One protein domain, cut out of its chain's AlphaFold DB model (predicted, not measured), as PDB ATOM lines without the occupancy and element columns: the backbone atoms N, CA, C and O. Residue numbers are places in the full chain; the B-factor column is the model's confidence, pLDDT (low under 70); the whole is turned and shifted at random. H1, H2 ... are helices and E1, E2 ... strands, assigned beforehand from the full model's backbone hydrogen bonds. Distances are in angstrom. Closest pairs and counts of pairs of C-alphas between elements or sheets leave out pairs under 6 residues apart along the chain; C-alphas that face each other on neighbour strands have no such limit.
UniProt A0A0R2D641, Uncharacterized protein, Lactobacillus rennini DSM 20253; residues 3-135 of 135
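This is residues 3 to 135 of the 135 residues of an uncharacterized protein of Lactobacillus rennini DSM 20253 (UniProt A0A0R2D641). A two-stranded antiparallel ribbon, E1 and E2, and a long helix, H2, stand on either side of a middle made of loop, where part of the unnamed stretch 58 to 91 passes. H1 lies beyond the ribbon at one end of the long axis, with residues 14 to 19 sticking out; short H3 packs on part of H2, and a tail leads from it to H4 at the other end. The printed part has 133 residues, with four named helices and two named strands in the order E1, H1, H2, E2, H3, H4; the class is mixed, helices and strands, with under half of the residues in named elements. It is only just compact, close to loose, with a radius of gyration of the C-alphas of 17.0 A, and it spans 55 by 37 by 33 A.

The sheet is made of E1, residues 3 to 8, which begins at C-alpha 3 at (162.242, 197.925, 176.206) and is 16.7 A long, and E2, residues 92 to 98, 19.5 A long. H1 is residues 9 to 18, 14.4 A long. H2, the longest helix, is residues 38 to 57, from C-alpha 38 at (172.568, 216.252, 156.719), and measures 28.7 A. H3 is residues 112 to 117, and H4 is residues 127 to 133, ending at C-alpha 133 at (157.839, 195.974, 142.317).

E1 and E2 are antiparallel neighbours, with 150 degrees between their directions. N 5 and O 95 are 3.0 A apart and N 95 and O 5 are 2.9 A apart, both within hydrogen-bond range. The closest C-alphas of H1 and E2 are those of Tyr 9 and Gln 92, 4.9 A apart. H1 touches no helix. H2 touches H3 with residues 41 to 45 alone; the closest C-alphas are those of Ala 45 and Leu 116, 5.4 A apart. Their lines stand at a steep tilt of 44 degrees, and they run opposite ways. H4 touches no helix and is apart from E1 and E2. Every O i to N i+4 pair is within hydrogen-bond range in H1, H3 and H4, and 15 of 16 are in H2.

The two C-alphas farthest apart are those of Arg 17 and Arg 135, at 55.8 A. The printed part has no cut and ends at the chain's last residue. The links H1 to H2, H2 to E2 and E2 to H3 are long, with 19, 34 and 13 residues; E1 to H1 is tight and H3 to H4 is short. The mean pLDDT of the printed part is 88.9, and residues 33 to 38 and residue 135 are under 70.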
ATOM      1  N   VAL A   3     161.310 197.297 177.152       97.44
ATOM      2  CA  VAL A   3     162.242 197.925 176.206       97.44
ATOM      3  C   VAL A   3     163.385 198.598 176.963       97.44
ATOM      4  O   VAL A   3     163.254 198.934 178.141       97.44
ATOM      5  N   TRP A   4     164.511 198.824 176.288       96.56
ATOM      6  CA  TRP A   4     165.703 199.411 176.902       96.56
ATOM      7  C   TRP A   4     166.177 200.655 176.169       96.56
ATOM      8  O   TRP A   4     166.336 200.643 174.952       96.56
ATOM      9  N   THR A   5     166.478 201.717 176.907       94.75
ATOM     10  CA  THR A   5     167.078 202.933 176.346       94.75
ATOM     11  C   THR A   5     168.423 203.212 177.011       94.75
ATOM     12  O   THR A   5     168.548 203.127 178.235       94.75
ATOM     13  N   ASN A   6     169.440 203.505 176.198       94.19
ATOM     14  CA  ASN A   6     170.740 203.955 176.686       94.19
ATOM     15  C   ASN A   6     170.707 205.479 176.813       94.19
ATOM     16  O   ASN A   6     170.371 206.173 175.852       94.19
ATOM     17  N   GLN A   7     171.008 205.997 177.998       94.06
ATOM     18  CA  GLN A   7     170.874 207.420 178.308       94.06
ATOM     19  C   GLN A   7     172.067 207.910 179.129       94.06
ATOM     20  O   GLN A   7     172.634 207.127 179.896       94.06
ATOM     21  N   PRO A   8     172.417 209.207 179.060       94.38
ATOM     22  CA  PRO A   8     173.348 209.803 180.009       94.38
ATOM     23  C   PRO A   8     172.858 209.603 181.446       94.38
ATOM     24  O   PRO A   8     171.663 209.755 181.715       94.38
ATOM     25  N   TYR A   9     173.754 209.360 182.404       95.25
ATOM     26  CA  TYR A   9     173.352 209.156 183.805       95.25
ATOM     27  C   TYR A   9     172.519 210.322 184.374       95.25
ATOM     28  O   TYR A   9     171.551 210.121 185.110       95.25
ATOM     29  N   VAL A  10     172.802 211.553 183.938       95.38
ATOM     30  CA  VAL A  10     172.036 212.755 184.316       95.38
ATOM     31  C   VAL A  10     170.556 212.705 183.908       95.38
ATOM     32  O   VAL A  10     169.715 213.315 184.570       95.38
ATOM     33  N   VAL A  11     170.207 211.970 182.845       95.56
ATOM     34  CA  VAL A  11     168.812 211.757 182.427       95.56
ATOM     35  C   VAL A  11     168.096 210.866 183.435       95.56
ATOM     36  O   VAL A  11     166.989 211.200 183.857       95.56
ATOM     37  N   TYR A  12     168.746 209.792 183.887       95.94
ATOM     38  CA  TYR A  12     168.216 208.933 184.945       95.94
ATOM     39  C   TYR A  12     168.043 209.698 186.260       95.94
ATOM     40  O   TYR A  12     166.978 209.639 186.870       95.94
ATOM     41  N   GLN A  13     169.034 210.498 186.663       97.00
ATOM     42  CA  GLN A  13     168.920 211.335 187.860       97.00
ATOM     43  C   GLN A  13     167.743 212.315 187.770       97.00
ATOM     44  O   GLN A  13     166.998 212.487 188.737       97.00
ATOM     45  N   LYS A  14     167.545 212.948 186.602       96.75
ATOM     46  CA  LYS A  14     166.388 213.817 186.363       96.75
ATOM     47  C   LYS A  14     165.089 213.027 186.491       96.75
ATOM     48  O   LYS A  14     164.230 213.460 187.251       96.75
ATOM     49  N   LEU A  15     164.981 211.874 185.830       95.94
ATOM     50  CA  LEU A  15     163.803 211.009 185.883       95.94
ATOM     51  C   LEU A  15     163.446 210.618 187.325       95.94
ATOM     52  O   LEU A  15     162.297 210.774 187.723       95.94
ATOM     53  N   MET A  16     164.425 210.201 188.132       96.94
ATOM     54  CA  MET A  16     164.206 209.851 189.544       96.94
ATOM     55  C   MET A  16     163.763 211.048 190.393       96.94
ATOM     56  O   MET A  16     162.994 210.888 191.336       96.94
ATOM     57  N   ARG A  17     164.227 212.260 190.066       97.81
ATOM     58  CA  ARG A  17     163.878 213.481 190.802       97.81
ATOM     59  C   ARG A  17     162.516 214.055 190.410       97.81
ATOM     60  O   ARG A  17     161.823 214.588 191.269       97.81
ATOM     61  N   THR A  18     162.169 214.036 189.124       96.81
ATOM     62  CA  THR A  18     160.985 214.734 188.586       96.81
ATOM     63  C   THR A  18     159.840 213.799 188.214       96.81
ATOM     64  O   THR A  18     158.755 214.283 187.912       96.81
ATOM     65  N   GLY A  19     160.064 212.484 188.203       95.38
ATOM     66  CA  GLY A  19     159.078 211.473 187.805       95.38
ATOM     67  C   GLY A  19     158.852 211.371 186.293       95.38
ATOM     68  O   GLY A  19     158.186 210.452 185.835       95.38
ATOM     69  N   SER A  20     159.411 212.288 185.504       92.94
ATOM     70  CA  SER A  20     159.287 212.293 184.048       92.94
ATOM     71  C   SER A  20     160.490 212.941 183.371       92.94
ATOM     72  O   SER A  20     161.164 213.815 183.931       92.94
ATOM     73  N   VAL A  21     160.751 212.520 182.137       94.44
ATOM     74  CA  VAL A  21     161.717 213.148 181.241       94.44
ATOM     75  C   VAL A  21     161.175 213.125 179.817       94.44
ATOM     76  O   VAL A  21     160.476 212.197 179.426       94.44
ATOM     77  N   SER A  22     161.492 214.161 179.051       94.00
ATOM     78  CA  SER A  22     161.193 214.272 177.627       94.00
ATOM     79  C   SER A  22     162.483 214.528 176.852       94.00
ATOM     80  O   SER A  22     163.478 214.989 177.424       94.00
ATOM     81  N   CYS A  23     162.463 214.218 175.554       91.44
ATOM     82  CA  CYS A  23     163.555 214.557 174.652       91.44
ATOM     83  C   CYS A  23     163.773 216.080 174.640       91.44
ATOM     84  O   CYS A  23     162.817 216.848 174.534       91.44
ATOM     85  N   ASP A  24     165.033 216.498 174.746       91.31
ATOM     86  CA  ASP A  24     165.466 217.880 174.557       91.31
ATOM     87  C   ASP A  24     166.171 217.973 173.193       91.31
ATOM     88  O   ASP A  24     167.312 217.514 173.072       91.31
ATOM     89  N   PRO A  25     165.522 218.531 172.152       88.38
ATOM     90  CA  PRO A  25     166.064 218.532 170.792       88.38
ATOM     91  C   PRO A  25     167.392 219.280 170.678       88.38
ATOM     92  O   PRO A  25     168.210 218.955 169.824       88.38
ATOM     93  N   GLN A  26     167.638 220.249 171.566       88.12
ATOM     94  CA  GLN A  26     168.889 221.006 171.597       88.12
ATOM     95  C   GLN A  26     170.073 220.161 172.078       88.12
ATOM     96  O   GLN A  26     171.217 220.582 171.960       88.12
ATOM     97  N   LYS A  27     169.833 218.972 172.630       87.81
ATOM     98  CA  LYS A  27     170.891 218.059 173.080       87.81
ATOM     99  C   LYS A  27     171.118 216.888 172.134       87.81
ATOM    100  O   LYS A  27     171.926 216.021 172.440       87.81
ATOM    101  N   SER A  28     170.383 216.826 171.027       86.75
ATOM    102  CA  SER A  28     170.540 215.769 170.037       86.75
ATOM    103  C   SER A  28     171.502 216.231 168.955       86.75
ATOM    104  O   SER A  28     171.175 217.166 168.238       86.75
ATOM    105  N   ASP A  29     172.630 215.549 168.774       83.62
ATOM    106  CA  ASP A  29     173.583 215.865 167.697       83.62
ATOM    107  C   ASP A  29     172.951 215.730 166.298       83.62
ATOM    108  O   ASP A  29     173.285 216.466 165.373       83.62
ATOM    109  N   ASN A  30     171.969 214.832 166.156       85.44
ATOM    110  CA  ASN A  30     171.220 214.638 164.911       85.44
ATOM    111  C   ASN A  30     170.266 215.803 164.593       85.44
ATOM    112  O   ASN A  30     169.889 215.973 163.436       85.44
ATOM    113  N   LEU A  31     169.852 216.580 165.604       83.06
ATOM    114  CA  LEU A  31     168.931 217.716 165.454       83.06
ATOM    115  C   LEU A  31     169.629 219.071 165.643       83.06
ATOM    116  O   LEU A  31     169.192 220.072 165.072       83.06
ATOM    117  N   ASN A  32     170.720 219.119 166.409       74.50
ATOM    118  CA  ASN A  32     171.458 220.319 166.766       74.50
ATOM    119  C   ASN A  32     172.826 220.335 166.076       74.50
ATOM    120  O   ASN A  32     173.751 219.651 166.495       74.50
ATOM    121  N   SER A  33     172.962 221.151 165.032       57.16
ATOM    122  CA  SER A  33     174.265 221.589 164.531       57.16
ATOM    123  C   SER A  33     174.084 222.703 163.505       57.16
ATOM    124  O   SER A  33     173.292 222.592 162.569       57.16
ATOM    125  N   THR A  34     174.864 223.764 163.675       55.44
ATOM    126  CA  THR A  34     175.036 224.936 162.808       55.44
ATOM    127  C   THR A  34     175.702 224.627 161.455       55.44
ATOM    128  O   THR A  34     176.057 225.554 160.730       55.44
ATOM    129  N   ILE A  35     175.900 223.353 161.096       56.91
ATOM    130  CA  ILE A  35     176.694 222.929 159.939       56.91
ATOM    131  C   ILE A  35     176.014 221.733 159.220       56.91
ATOM    132  O   ILE A  35     175.823 220.682 159.823       56.91
ATOM    133  N   LEU A  36     175.735 221.913 157.914       55.78
ATOM    134  CA  LEU A  36     175.413 220.926 156.847       55.78
ATOM    135  C   LEU A  36     173.961 220.402 156.669       55.78
ATOM    136  O   LEU A  36     173.203 220.175 157.607       55.78
ATOM    137  N   GLU A  37     173.600 220.176 155.394       60.50
ATOM    138  CA  GLU A  37     172.313 219.649 154.883       60.50
ATOM    139  C   GLU A  37     171.869 218.319 155.514       60.50
ATOM    140  O   GLU A  37     170.671 218.033 155.569       60.50
ATOM    141  N   SER A  38     172.807 217.532 156.044       60.97
ATOM    142  CA  SER A  38     172.568 216.252 156.719       60.97
ATOM    143  C   SER A  38     171.605 216.348 157.911       60.97
ATOM    144  O   SER A  38     170.911 215.380 158.207       60.97
ATOM    145  N   ASN A  39     171.476 217.508 158.561       70.00
ATOM    146  CA  ASN A  39     170.514 217.700 159.656       70.00
ATOM    147  C   ASN A  39     169.057 217.724 159.150       70.00
ATOM    148  O   ASN A  39     168.165 217.148 159.771       70.00
ATOM    149  N   ARG A  40     168.801 218.294 157.962       80.81
ATOM    150  CA  ARG A  40     167.442 218.308 157.383       80.81
ATOM    151  C   ARG A  40     166.913 216.896 157.146       80.81
ATOM    152  O   ARG A  40     165.714 216.668 157.284       80.81
ATOM    153  N   ILE A  41     167.806 215.956 156.841       88.00
ATOM    154  CA  ILE A  41     167.474 214.539 156.682       88.00
ATOM    155  C   ILE A  41     166.961 213.955 158.002       88.00
ATOM    156  O   ILE A  41     165.856 213.414 158.034       88.00
ATOM    157  N   PHE A  42     167.710 214.115 159.098       89.00
ATOM    158  CA  PHE A  42     167.285 213.622 160.410       89.00
ATOM    159  C   PHE A  42     166.026 214.324 160.913       89.00
ATOM    160  O   PHE A  42     165.128 213.655 161.408       89.00
ATOM    161  N   GLN A  43     165.905 215.641 160.730       89.75
ATOM    162  CA  GLN A  43     164.695 216.382 161.097       89.75
ATOM    163  C   GLN A  43     163.462 215.873 160.354       89.75
ATOM    164  O   GLN A  43     162.432 215.632 160.983       89.75
ATOM    165  N   ARG A  44     163.562 215.679 159.032       90.88
ATOM    166  CA  ARG A  44     162.473 215.136 158.213       90.88
ATOM    167  C   ARG A  44     162.119 213.720 158.654       90.88
ATOM    168  O   ARG A  44     160.955 213.441 158.921       90.88
ATOM    169  N   ALA A  45     163.116 212.848 158.782       92.12
ATOM    170  CA  ALA A  45     162.899 211.457 159.154       92.12
ATOM    171  C   ALA A  45     162.310 211.333 160.570       92.12
ATOM    172  O   ALA A  45     161.357 210.589 160.790       92.12
ATOM    173  N   TYR A  46     162.834 212.083 161.543       93.06
ATOM    174  CA  TYR A  46     162.310 212.084 162.910       93.06
ATOM    175  C   TYR A  46     160.900 212.671 162.963       93.06
ATOM    176  O   TYR A  46     160.068 212.142 163.690       93.06
ATOM    177  N   THR A  47     160.604 213.710 162.174       92.62
ATOM    178  CA  THR A  47     159.234 214.228 162.028       92.62
ATOM    179  C   THR A  47     158.295 213.137 161.526       92.62
ATOM    180  O   THR A  47     157.265 212.899 162.151       92.62
ATOM    181  N   TRP A  48     158.685 212.410 160.476       93.56
ATOM    182  CA  TRP A  48     157.894 211.297 159.954       93.56
ATOM    183  C   TRP A  48     157.642 210.220 161.021       93.56
ATOM    184  O   TRP A  48     156.511 209.775 161.191       93.56
ATOM    185  N   MET A  49     158.653 209.855 161.818       94.00
ATOM    186  CA  MET A  49     158.479 208.897 162.924       94.00
ATOM    187  C   MET A  49     157.563 209.404 164.022       94.00
ATOM    188  O   MET A  49     156.749 208.644 164.542       94.00
ATOM    189  N   THR A  50     157.677 210.683 164.375       94.75
ATOM    190  CA  THR A  50     156.767 211.322 165.324       94.75
ATOM    191  C   THR A  50     155.329 211.267 164.807       94.75
ATOM    192  O   THR A  50     154.417 211.013 165.588       94.75
ATOM    193  N   GLU A  51     155.106 211.448 163.503       95.31
ATOM    194  CA  GLU A  51     153.784 211.318 162.882       95.31
ATOM    195  C   GLU A  51     153.268 209.875 162.901       95.31
ATOM    196  O   GLU A  51     152.110 209.665 163.262       95.31
ATOM    197  N   GLN A  52     154.115 208.882 162.600       95.12
ATOM    198  CA  GLN A  52     153.743 207.465 162.707       95.12
ATOM    199  C   GLN A  52     153.373 207.093 164.149       95.12
ATOM    200  O   GLN A  52     152.361 206.432 164.389       95.12
ATOM    201  N   LEU A  53     154.157 207.558 165.126       96.12
ATOM    202  CA  LEU A  53     153.877 207.325 166.539       96.12
ATOM    203  C   LEU A  53     152.562 208.000 166.923       96.12
ATOM    204  O   LEU A  53     151.696 207.354 167.500       96.12
ATOM    205  N   ARG A  54     152.376 209.266 166.533       96.56
ATOM    206  CA  ARG A  54     151.147 210.024 166.788       96.56
ATOM    207  C   ARG A  54     149.913 209.351 166.198       96.56
ATOM    208  O   ARG A  54     148.861 209.368 166.831       96.56
ATOM    209  N   ALA A  55     150.019 208.782 165.000       97.06
ATOM    210  CA  ALA A  55     148.921 208.064 164.363       97.06
ATOM    211  C   ALA A  55     148.513 206.810 165.154       97.06
ATOM    212  O   ALA A  55     147.329 206.482 165.193       97.06
ATOM    213  N   LYS A  56     149.473 206.144 165.810       96.50
ATOM    214  CA  LYS A  56     149.220 204.967 166.649       96.50
ATOM    215  C   LYS A  56     148.720 205.330 168.054       96.50
ATOM    216  O   LYS A  56     147.719 204.776 168.493       96.50
ATOM    217  N   VAL A  57     149.418 206.228 168.755       95.31
ATOM    218  CA  VAL A  57     149.262 206.446 170.213       95.31
ATOM    219  C   VAL A  57     148.534 207.746 170.563       95.31
ATOM    220  O   VAL A  57     148.216 208.001 171.720       95.31
ATOM    221  N   GLY A  58     148.256 208.589 169.568       95.62
ATOM    222  CA  GLY A  58     147.655 209.902 169.763       95.62
ATOM    223  C   GLY A  58     148.677 211.035 169.947       95.62
ATOM    224  O   GLY A  58     149.879 210.865 169.737       95.62
ATOM    225  N   PRO A  59     148.205 212.258 170.253       95.12
ATOM    226  CA  PRO A  59     149.062 213.436 170.339       95.12
ATOM    227  C   PRO A  59     150.059 213.347 171.501       95.12
ATOM    228  O   PRO A  59     149.729 212.878 172.589       95.12
ATOM    229  N   ALA A  60     151.265 213.873 171.281       93.88
ATOM    230  CA  ALA A  60     152.279 213.969 172.323       93.88
ATOM    231  C   ALA A  60     151.832 214.902 173.473       93.88
ATOM    232  O   ALA A  60     151.063 215.844 173.242       93.88
ATOM    233  N   PRO A  61     152.342 214.696 174.703       92.31
ATOM    234  CA  PRO A  61     152.125 215.621 175.810       92.31
ATOM    235  C   PRO A  61     152.592 217.047 175.484       92.31
ATOM    236  O   PRO A  61     153.499 217.260 174.676       92.31
ATOM    237  N   ALA A  62     152.006 218.040 176.158       92.62
ATOM    238  CA  ALA A  62     152.351 219.443 175.948       92.62
ATOM    239  C   ALA A  62     153.859 219.695 176.147       92.62
ATOM    240  O   ALA A  62     154.434 219.333 177.172       92.62
ATOM    241  N   GLY A  63     154.492 220.333 175.159       90.56
ATOM    242  CA  GLY A  63     155.926 220.644 175.179       90.56
ATOM    243  C   GLY A  63     156.854 219.497 174.758       90.56
ATOM    244  O   GLY A  63     158.067 219.684 174.772       90.56
ATOM    245  N   VAL A  64     156.321 218.334 174.366       93.62
ATOM    246  CA  VAL A  64     157.104 217.214 173.821       93.62
ATOM    247  C   VAL A  64     157.037 217.234 172.296       93.62
ATOM    248  O   VAL A  64     155.951 217.253 171.721       93.62
ATOM    249  N   THR A  65     158.195 217.226 171.636       91.00
ATOM    250  CA  THR A  65     158.292 217.351 170.169       91.00
ATOM    251  C   THR A  65     158.825 216.102 169.469       91.00
ATOM    252  O   THR A  65     158.462 215.858 168.323       91.00
ATOM    253  N   TYR A  66     159.640 215.291 170.147       92.75
ATOM    254  CA  TYR A  66     160.219 214.062 169.598       92.75
ATOM    255  C   TYR A  66     160.115 212.901 170.592       92.75
ATOM    256  O   TYR A  66     160.116 213.136 171.809       92.75
ATOM    257  N   PRO A  67     160.040 211.653 170.094       93.12
ATOM    258  CA  PRO A  67     160.011 210.464 170.935       93.12
ATOM    259  C   PRO A  67     161.360 210.198 171.613       93.12
ATOM    260  O   PRO A  67     162.397 210.756 171.250       93.12
ATOM    261  N   ILE A  68     161.346 209.288 172.587       93.75
ATOM    262  CA  ILE A  68     162.553 208.647 173.112       93.75
ATOM    263  C   ILE A  68     162.722 207.309 172.394       93.75
ATOM    264  O   ILE A  68     161.787 206.515 172.320       93.75
ATOM    265  N   TRP A  69     163.923 207.056 171.883       94.00
ATOM    266  CA  TRP A  69     164.263 205.803 171.217       94.00
ATOM    267  C   TRP A  69     164.612 204.714 172.233       94.00
ATOM    268  O   TRP A  69     165.348 204.951 173.198       94.00
ATOM    269  N   ALA A  70     164.102 203.506 171.998       95.50
ATOM    270  CA  ALA A  70     164.364 202.337 172.825       95.50
ATOM    271  C   ALA A  70     164.487 201.071 171.968       95.50
ATOM    272  O   ALA A  70     163.896 200.954 170.896       95.50
ATOM    273  N   TRP A  71     165.255 200.112 172.469       95.25
ATOM    274  CA  TRP A  71     165.471 198.805 171.873       95.25
ATOM    275  C   TRP A  71     164.487 197.792 172.449       95.25
ATOM    276  O   TRP A  71     164.401 197.634 173.663       95.25
ATOM    277  N   TYR A  72     163.784 197.077 171.570       95.94
ATOM    278  CA  TYR A  72     162.924 195.944 171.934       95.94
ATOM    279  C   TYR A  72     163.612 194.595 171.668       95.94
ATOM    280  O   TYR A  72     163.651 193.708 172.518       95.94
ATOM    281  N   ARG A  73     164.197 194.437 170.476       93.88
ATOM    282  CA  ARG A  73     164.905 193.223 170.046       93.88
ATOM    283  C   ARG A  73     166.202 193.583 169.341       93.88
ATOM    284  O   ARG A  73     166.294 194.628 168.702       93.88
ATOM    285  N   GLN A  74     167.163 192.669 169.399       90.25
ATOM    286  CA  GLN A  74     168.377 192.697 168.589       90.25
ATOM    287  C   GLN A  74     168.611 191.296 168.023       90.25
ATOM    288  O   GLN A  74     168.453 190.311 168.743       90.25
ATOM    289  N   ASN A  75     168.965 191.190 166.737       87.88
ATOM    290  CA  ASN A  75     169.175 189.904 166.052       87.88
ATOM    291  C   ASN A  75     168.009 188.926 166.287       87.88
ATOM    292  O   ASN A  75     168.205 187.786 166.706       87.88
ATOM    293  N   PHE A  76     166.781 189.425 166.112       89.56
ATOM    294  CA  PHE A  76     165.522 188.695 166.321       89.56
ATOM    295  C   PHE A  76     165.286 188.159 167.744       89.56
ATOM    296  O   PHE A  76     164.277 187.503 167.994       89.56
ATOM    297  N   THR A  77     166.159 188.490 168.697       93.75
ATOM    298  CA  THR A  77     166.076 188.030 170.083       93.75
ATOM    299  C   THR A  77     165.653 189.175 170.995       93.75
ATOM    300  O   THR A  77     166.237 190.261 170.974       93.75
ATOM    301  N   HIS A  78     164.640 188.926 171.823       95.19
ATOM    302  CA  HIS A  78     164.254 189.832 172.899       95.19
ATOM    303  C   HIS A  78     165.154 189.561 174.110       95.19
ATOM    304  O   HIS A  78     164.928 188.632 174.883       95.19
ATOM    305  N   ARG A  79     166.212 190.359 174.250       92.06
ATOM    306  CA  ARG A  79     167.153 190.288 175.369       92.06
ATOM    307  C   ARG A  79     167.673 191.682 175.672       92.06
ATOM    308  O   ARG A  79     167.946 192.434 174.739       92.06
ATOM    309  N   ARG A  80     167.890 191.970 176.961       90.44
ATOM    310  CA  ARG A  80     168.556 193.198 177.400       90.44
ATOM    311  C   ARG A  80     169.870 193.389 176.633       90.44
ATOM    312  O   ARG A  80     170.755 192.534 176.776       90.44
ATOM    313  N   PRO A  81     170.014 194.475 175.855       86.44
ATOM    314  CA  PRO A  81     171.256 194.771 175.165       86.44
ATOM    315  C   PRO A  81     172.381 195.008 176.170       86.44
ATOM    316  O   PRO A  81     172.165 195.545 177.259       86.44
ATOM    317  N   ASP A  82     173.596 194.615 175.803       87.12
ATOM    318  CA  ASP A  82     174.782 195.005 176.552       87.12
ATOM    319  C   ASP A  82     175.345 196.300 175.963       87.12
ATOM    320  O   ASP A  82     176.041 196.290 174.951       87.12
ATOM    321  N   PHE A  83     175.016 197.432 176.584       83.00
ATOM    322  CA  PHE A  83     175.520 198.731 176.141       83.00
ATOM    323  C   PHE A  83     176.941 199.028 176.634       83.00
ATOM    324  O   PHE A  83     177.461 200.086 176.311       83.00
ATOM    325  N   ARG A  84     177.602 198.136 177.386       80.50
ATOM    326  CA  ARG A  84     178.967 198.398 177.886       80.50
ATOM    327  C   ARG A  84     180.007 198.478 176.771       80.50
ATOM    328  O   ARG A  84     181.025 199.130 176.953       80.50
ATOM    329  N   GLU A  85     179.735 197.843 175.634       80.44
ATOM    330  CA  GLU A  85     180.572 197.918 174.429       80.44
ATOM    331  C   GLU A  85     180.267 199.159 173.570       80.44
ATOM    332  O   GLU A  85     181.009 199.466 172.639       80.44
ATOM    333  N   ARG A  86     179.178 199.884 173.866       79.38
ATOM    334  CA  ARG A  86     178.775 201.107 173.162       79.38
ATOM    335  C   ARG A  86     178.994 202.309 174.064       79.38
ATOM    336  O   ARG A  86     178.255 202.501 175.019       79.38
ATOM    337  N   HIS A  87     179.986 203.128 173.755       81.69
ATOM    338  CA  HIS A  87     180.291 204.341 174.514       81.69
ATOM    339  C   HIS A  87     179.568 205.554 173.919       81.69
ATOM    340  O   HIS A  87     180.209 206.492 173.451       81.69
ATOM    341  N   ASP A  88     178.233 205.509 173.904       85.06
ATOM    342  CA  ASP A  88     177.407 206.596 173.360       85.06
ATOM    343  C   ASP A  88     177.533 207.870 174.216       85.06
ATOM    344  O   ASP A  88     177.442 208.982 173.700       85.06
ATOM    345  N   TYR A  89     177.780 207.718 175.527       88.94
ATOM    346  CA  TYR A  89     178.015 208.830 176.448       88.94
ATOM    347  C   TYR A  89     179.165 208.528 177.415       88.94
ATOM    348  O   TYR A  89     179.445 207.375 177.735       88.94
ATOM    349  N   ALA A  90     179.809 209.582 177.930       89.31
ATOM    350  CA  ALA A  90     180.910 209.453 178.892       89.31
ATOM    351  C   ALA A  90     180.487 208.766 180.204       89.31
ATOM    352  O   ALA A  90     181.255 207.997 180.774       89.31
ATOM    353  N   ASP A  91     179.265 209.041 180.661       92.44
ATOM    354  CA  ASP A  91     178.616 208.356 181.778       92.44
ATOM    355  C   ASP A  91     177.196 207.980 181.350       92.44
ATOM    356  O   ASP A  91     176.374 208.859 181.055       92.44
ATOM    357  N   GLN A  92     176.925 206.681 181.254       92.75
ATOM    358  CA  GLN A  92     175.702 206.153 180.659       92.75
ATOM    359  C   GLN A  92     175.074 205.051 181.499       92.75
ATOM    360  O   GLN A  92     175.748 204.269 182.172       92.75
ATOM    361  N   VAL A  93     173.756 204.957 181.391       93.62
ATOM    362  CA  VAL A  93     172.954 203.925 182.032       93.62
ATOM    363  C   VAL A  93     171.975 203.314 181.044       93.62
ATOM    364  O   VAL A  93     171.389 203.992 180.201       93.62
ATOM    365  N   CYS A  94     171.762 202.010 181.206       94.06
ATOM    366  CA  CYS A  94     170.681 201.291 180.557       94.06
ATOM    367  C   CYS A  94     169.430 201.394 181.428       94.06
ATOM    368  O   CYS A  94     169.395 200.823 182.520       94.06
ATOM    369  N   ILE A  95     168.402 202.081 180.941       94.56
ATOM    370  CA  ILE A  95     167.103 202.151 181.610       94.56
ATOM    371  C   ILE A  95     166.194 201.087 180.992       94.56
ATOM    372  O   ILE A  95     165.976 201.088 179.781       94.56
ATOM    373  N   GLU A  96     165.688 200.178 181.824       96.44
ATOM    374  CA  GLU A  96     164.629 199.230 181.470       96.44
ATOM    375  C   GLU A  96     163.269 199.878 181.728       96.44
ATOM    376  O   GLU A  96     163.032 200.427 182.806       96.44
ATOM    377  N   LEU A  97     162.400 199.851 180.724       96.19
ATOM    378  CA  LEU A  97     161.075 200.454 180.758       96.19
ATOM    379  C   LEU A  97     160.038 199.360 180.515       96.19
ATOM    380  O   LEU A  97     160.157 198.622 179.537       96.19
ATOM    381  N   ASP A  98     159.016 199.288 181.365       97.06
ATOM    382  CA  ASP A  98     157.824 198.477 181.113       97.06
ATOM    383  C   ASP A  98     156.689 199.384 180.637       97.06
ATOM    384  O   ASP A  98     156.118 200.150 181.414       97.06
ATOM    385  N   ILE A  99     156.423 199.347 179.333       95.56
ATOM    386  CA  ILE A  99     155.437 200.201 178.662       95.56
ATOM    387  C   ILE A  99     154.483 199.317 177.863       95.56
ATOM    388  O   ILE A  99     154.899 198.353 177.224       95.56
ATOM    389  N   THR A 100     153.197 199.626 177.900       96.06
ATOM    390  CA  THR A 100     152.138 199.000 177.096       96.06
ATOM    391  C   THR A 100     152.473 199.006 175.601       96.06
ATOM    392  O   THR A 100     153.056 199.954 175.076       96.06
ATOM    393  N   GLU A 101     152.150 197.921 174.891       95.19
ATOM    394  CA  GLU A 101     152.473 197.793 173.457       95.19
ATOM    395  C   GLU A 101     151.733 198.845 172.616       95.19
ATOM    396  O   GLU A 101     152.221 199.315 171.581       95.19
ATOM    397  N   GLU A 102     150.556 199.235 173.091       95.00
ATOM    398  CA  GLU A 102     149.700 200.261 172.520       95.00
ATOM    399  C   GLU A 102     150.396 201.624 172.500       95.00
ATOM    400  O   GLU A 102     150.182 202.378 171.558       95.00
ATOM    401  N   ASP A 103     151.298 201.884 173.453       94.88
ATOM    402  CA  ASP A 103     152.027 203.147 173.607       94.88
ATOM    403  C   ASP A 103     153.419 203.136 172.943       94.88
ATOM    404  O   ASP A 103     154.191 204.089 173.076       94.88
ATOM    405  N   ILE A 104     153.764 202.073 172.204       95.69
ATOM    406  CA  ILE A 104     155.064 201.927 171.530       95.69
ATOM    407  C   ILE A 104     154.896 201.812 170.016       95.69
ATOM    408  O   ILE A 104     154.224 200.916 169.513       95.69
ATOM    409  N   LEU A 105     155.612 202.636 169.250       96.25
ATOM    410  CA  LEU A 105     155.834 202.387 167.824       96.25
ATOM    411  C   LEU A 105     157.064 201.487 167.640       96.25
ATOM    412  O   LEU A 105     158.193 201.915 167.877       96.25
ATOM    413  N   LEU A 106     156.854 200.248 167.190       95.25
ATOM    414  CA  LEU A 106     157.953 199.376 166.777       95.25
ATOM    415  C   LEU A 106     158.416 199.752 165.366       95.25
ATOM    416  O   LEU A 106     157.601 199.937 164.466       95.25
ATOM    417  N   SER A 107     159.728 199.828 165.179       93.19
ATOM    418  CA  SER A 107     160.370 200.043 163.881       93.19
ATOM    419  C   SER A 107     161.563 199.106 163.727       93.19
ATOM    420  O   SER A 107     162.131 198.641 164.719       93.19
ATOM    421  N   ASP A 108     161.920 198.801 162.480       92.56
ATOM    422  CA  ASP A 108     163.130 198.048 162.171       92.56
ATOM    423  C   ASP A 108     164.311 199.007 161.978       92.56
ATOM    424  O   ASP A 108     164.237 199.970 161.214       92.56
ATOM    425  N   PHE A 109     165.411 198.738 162.683       90.50
ATOM    426  CA  PHE A 109     166.590 199.603 162.674       90.50
ATOM    427  C   PHE A 109     167.285 199.655 161.304       90.50
ATOM    428  O   PHE A 109     167.879 200.671 160.953       90.50
ATOM    429  N   SER A 110     167.218 198.581 160.515       88.06
ATOM    430  CA  SER A 110     167.808 198.559 159.174       88.06
ATOM    431  C   SER A 110     166.892 199.286 158.194       88.06
ATOM    432  O   SER A 110     167.341 200.206 157.514       88.06
ATOM    433  N   ALA A 111     165.594 198.969 158.198       88.50
ATOM    434  CA  ALA A 111     164.586 199.602 157.349       88.50
ATOM    435  C   ALA A 111     164.456 201.114 157.600       88.50
ATOM    436  O   ALA A 111     164.139 201.871 156.685       88.50
ATOM    437  N   TRP A 112     164.765 201.576 158.815       88.44
ATOM    438  CA  TRP A 112     164.870 202.996 159.156       88.44
ATOM    439  C   TRP A 112     165.765 203.794 158.187       88.44
ATOM    440  O   TRP A 112     165.490 204.962 157.909       88.44
ATOM    441  N   HIS A 113     166.792 203.167 157.604       88.19
ATOM    442  CA  HIS A 113     167.674 203.823 156.636       88.19
ATOM    443  C   HIS A 113     166.950 204.234 155.348       88.19
ATOM    444  O   HIS A 113     167.358 205.217 154.732       88.19
ATOM    445  N   PHE A 114     165.863 203.564 154.958       89.75
ATOM    446  CA  PHE A 114     165.048 204.009 153.824       89.75
ATOM    447  C   PHE A 114     164.364 205.343 154.128       89.75
ATOM    448  O   PHE A 114     164.413 206.259 153.313       89.75
ATOM    449  N   VAL A 115     163.816 205.495 155.338       89.44
ATOM    450  CA  VAL A 115     163.190 206.751 155.781       89.44
ATOM    451  C   VAL A 115     164.218 207.881 155.851       89.44
ATOM    452  O   VAL A 115     163.942 208.995 155.409       89.44
ATOM    453  N   LEU A 116     165.423 207.602 156.365       88.62
ATOM    454  CA  LEU A 116     166.518 208.576 156.368       88.62
ATOM    455  C   LEU A 116     166.823 209.062 154.943       88.62
ATOM    456  O   LEU A 116     166.867 210.265 154.688       88.62
ATOM    457  N   ASN A 117     166.977 208.144 153.994       88.44
ATOM    458  CA  ASN A 117     167.403 208.484 152.638       88.44
ATOM    459  C   ASN A 117     166.270 208.942 151.702       88.44
ATOM    460  O   ASN A 117     166.554 209.272 150.556       88.44
ATOM    461  N   ASP A 118     165.023 209.027 152.182       87.06
ATOM    462  CA  ASP A 118     163.841 209.303 151.344       87.06
ATOM    463  C   ASP A 118     163.651 208.261 150.232       87.06
ATOM    464  O   ASP A 118     163.290 208.570 149.097       87.06
ATOM    465  N   TRP A 119     163.976 207.009 150.544       88.81
ATOM    466  CA  TRP A 119     163.863 205.897 149.615       88.81
ATOM    467  C   TRP A 119     162.549 205.158 149.792       88.81
ATOM    468  O   TRP A 119     161.992 205.064 150.888       88.81
ATOM    469  N   TYR A 120     162.086 204.573 148.692       84.00
ATOM    470  CA  TYR A 120     160.962 203.659 148.724       84.00
ATOM    471  C   TYR A 120     161.409 202.326 149.327       84.00
ATOM    472  O   TYR A 120     162.316 201.676 148.812       84.00
ATOM    473  N   ASN A 121     160.780 201.936 150.434       82.31
ATOM    474  CA  ASN A 121     160.923 200.601 150.998       82.31
ATOM    475  C   ASN A 121     159.673 199.803 150.639       82.31
ATOM    476  O   ASN A 121     158.604 200.052 151.202       82.31
ATOM    477  N   ASN A 122     159.792 198.898 149.670       79.75
ATOM    478  CA  ASN A 122     158.675 198.037 149.314       79.75
ATOM    479  C   ASN A 122     158.498 196.923 150.365       79.75
ATOM    480  O   ASN A 122     159.374 196.636 151.175       79.75
ATOM    481  N   ASP A 123     157.326 196.302 150.365       80.94
ATOM    482  CA  ASP A 123     156.950 195.202 151.255       80.94
ATOM    483  C   ASP A 123     157.375 193.824 150.715       80.94
ATOM    484  O   ASP A 123     156.810 192.804 151.111       80.94
ATOM    485  N   ALA A 124     158.326 193.765 149.776       83.81
ATOM    486  CA  ALA A 124     158.846 192.499 149.280       83.81
ATOM    487  C   ALA A 124     159.609 191.760 150.380       83.81
ATOM    488  O   ALA A 124     160.389 192.329 151.145       83.81
ATOM    489  N   THR A 125     159.407 190.450 150.425       83.62
ATOM    490  CA  THR A 125     160.055 189.560 151.398       83.62
ATOM    491  C   THR A 125     161.145 188.693 150.770       83.62
ATOM    492  O   THR A 125     161.805 187.917 151.463       83.62
ATOM    493  N   ASN A 126     161.334 188.808 149.454       84.19
ATOM    494  CA  ASN A 126     162.331 188.092 148.670       84.19
ATOM    495  C   ASN A 126     162.707 188.874 147.398       84.19
ATOM    496  O   ASN A 126     161.987 189.778 146.979       84.19
ATOM    497  N   GLU A 127     163.818 188.477 146.770       82.62
ATOM    498  CA  GLU A 127     164.379 189.133 145.576       82.62
ATOM    499  C   GLU A 127     163.387 189.207 144.411       82.62
ATOM    500  O   GLU A 127     163.269 190.222 143.736       82.62
ATOM    501  N   LYS A 128     162.618 188.137 144.191       87.75
ATOM    502  CA  LYS A 128     161.688 188.072 143.064       87.75
ATOM    503  C   LYS A 128     160.557 189.095 143.211       87.75
ATOM    504  O   LYS A 128     160.241 189.802 142.261       87.75
ATOM    505  N   GLU A 129     159.955 189.178 144.398       89.00
ATOM    506  CA  GLU A 129     158.941 190.194 144.708       89.00
ATOM    507  C   GLU A 129     159.505 191.614 144.593       89.00
ATOM    508  O   GLU A 129     158.789 192.526 144.180       89.00
ATOM    509  N   TRP A 130     160.779 191.799 144.948       82.44
ATOM    510  CA  TRP A 130     161.467 193.080 144.832       82.44
ATOM    511  C   TRP A 130     161.594 193.508 143.363       82.44
ATOM    512  O   TRP A 130     161.120 194.582 142.994       82.44
ATOM    513  N   GLU A 131     162.135 192.638 142.504       84.69
ATOM    514  CA  GLU A 131     162.305 192.883 141.061       84.69
ATOM    515  C   GLU A 131     160.981 193.138 140.314       84.69
ATOM    516  O   GLU A 131     160.953 193.815 139.280       84.69
ATOM    517  N   GLU A 132     159.876 192.561 140.788       85.81
ATOM    518  CA  GLU A 132     158.538 192.791 140.230       85.81
ATOM    519  C   GLU A 132     157.985 194.172 140.604       85.81
ATOM    520  O   GLU A 132     157.265 194.767 139.803       85.81
ATOM    521  N   LYS A 133     158.327 194.688 141.790       79.69
ATOM    522  CA  LYS A 133     157.839 195.974 142.317       79.69
ATOM    523  C   LYS A 133     158.732 197.170 141.971       79.69
ATOM    524  O   LYS A 133     158.279 198.301 142.107       79.69
ATOM    525  N   GLU A 134     159.972 196.942 141.536       73.00
ATOM    526  CA  GLU A 134     160.864 197.995 141.015       73.00
ATOM    527  C   GLU A 134     160.633 198.341 139.531       73.00
ATOM    528  O   GLU A 134     161.269 199.258 139.008       73.00
ATOM    529  N   ARG A 135     159.740 197.618 138.844       56.00
ATOM    530  CA  ARG A 135     159.380 197.851 137.438       56.00
ATOM    531  C   ARG A 135     158.186 198.783 137.278       56.00
ATOM    532  O   ARG A 135     158.224 199.580 136.313       56.00
TER     533      ARG A 135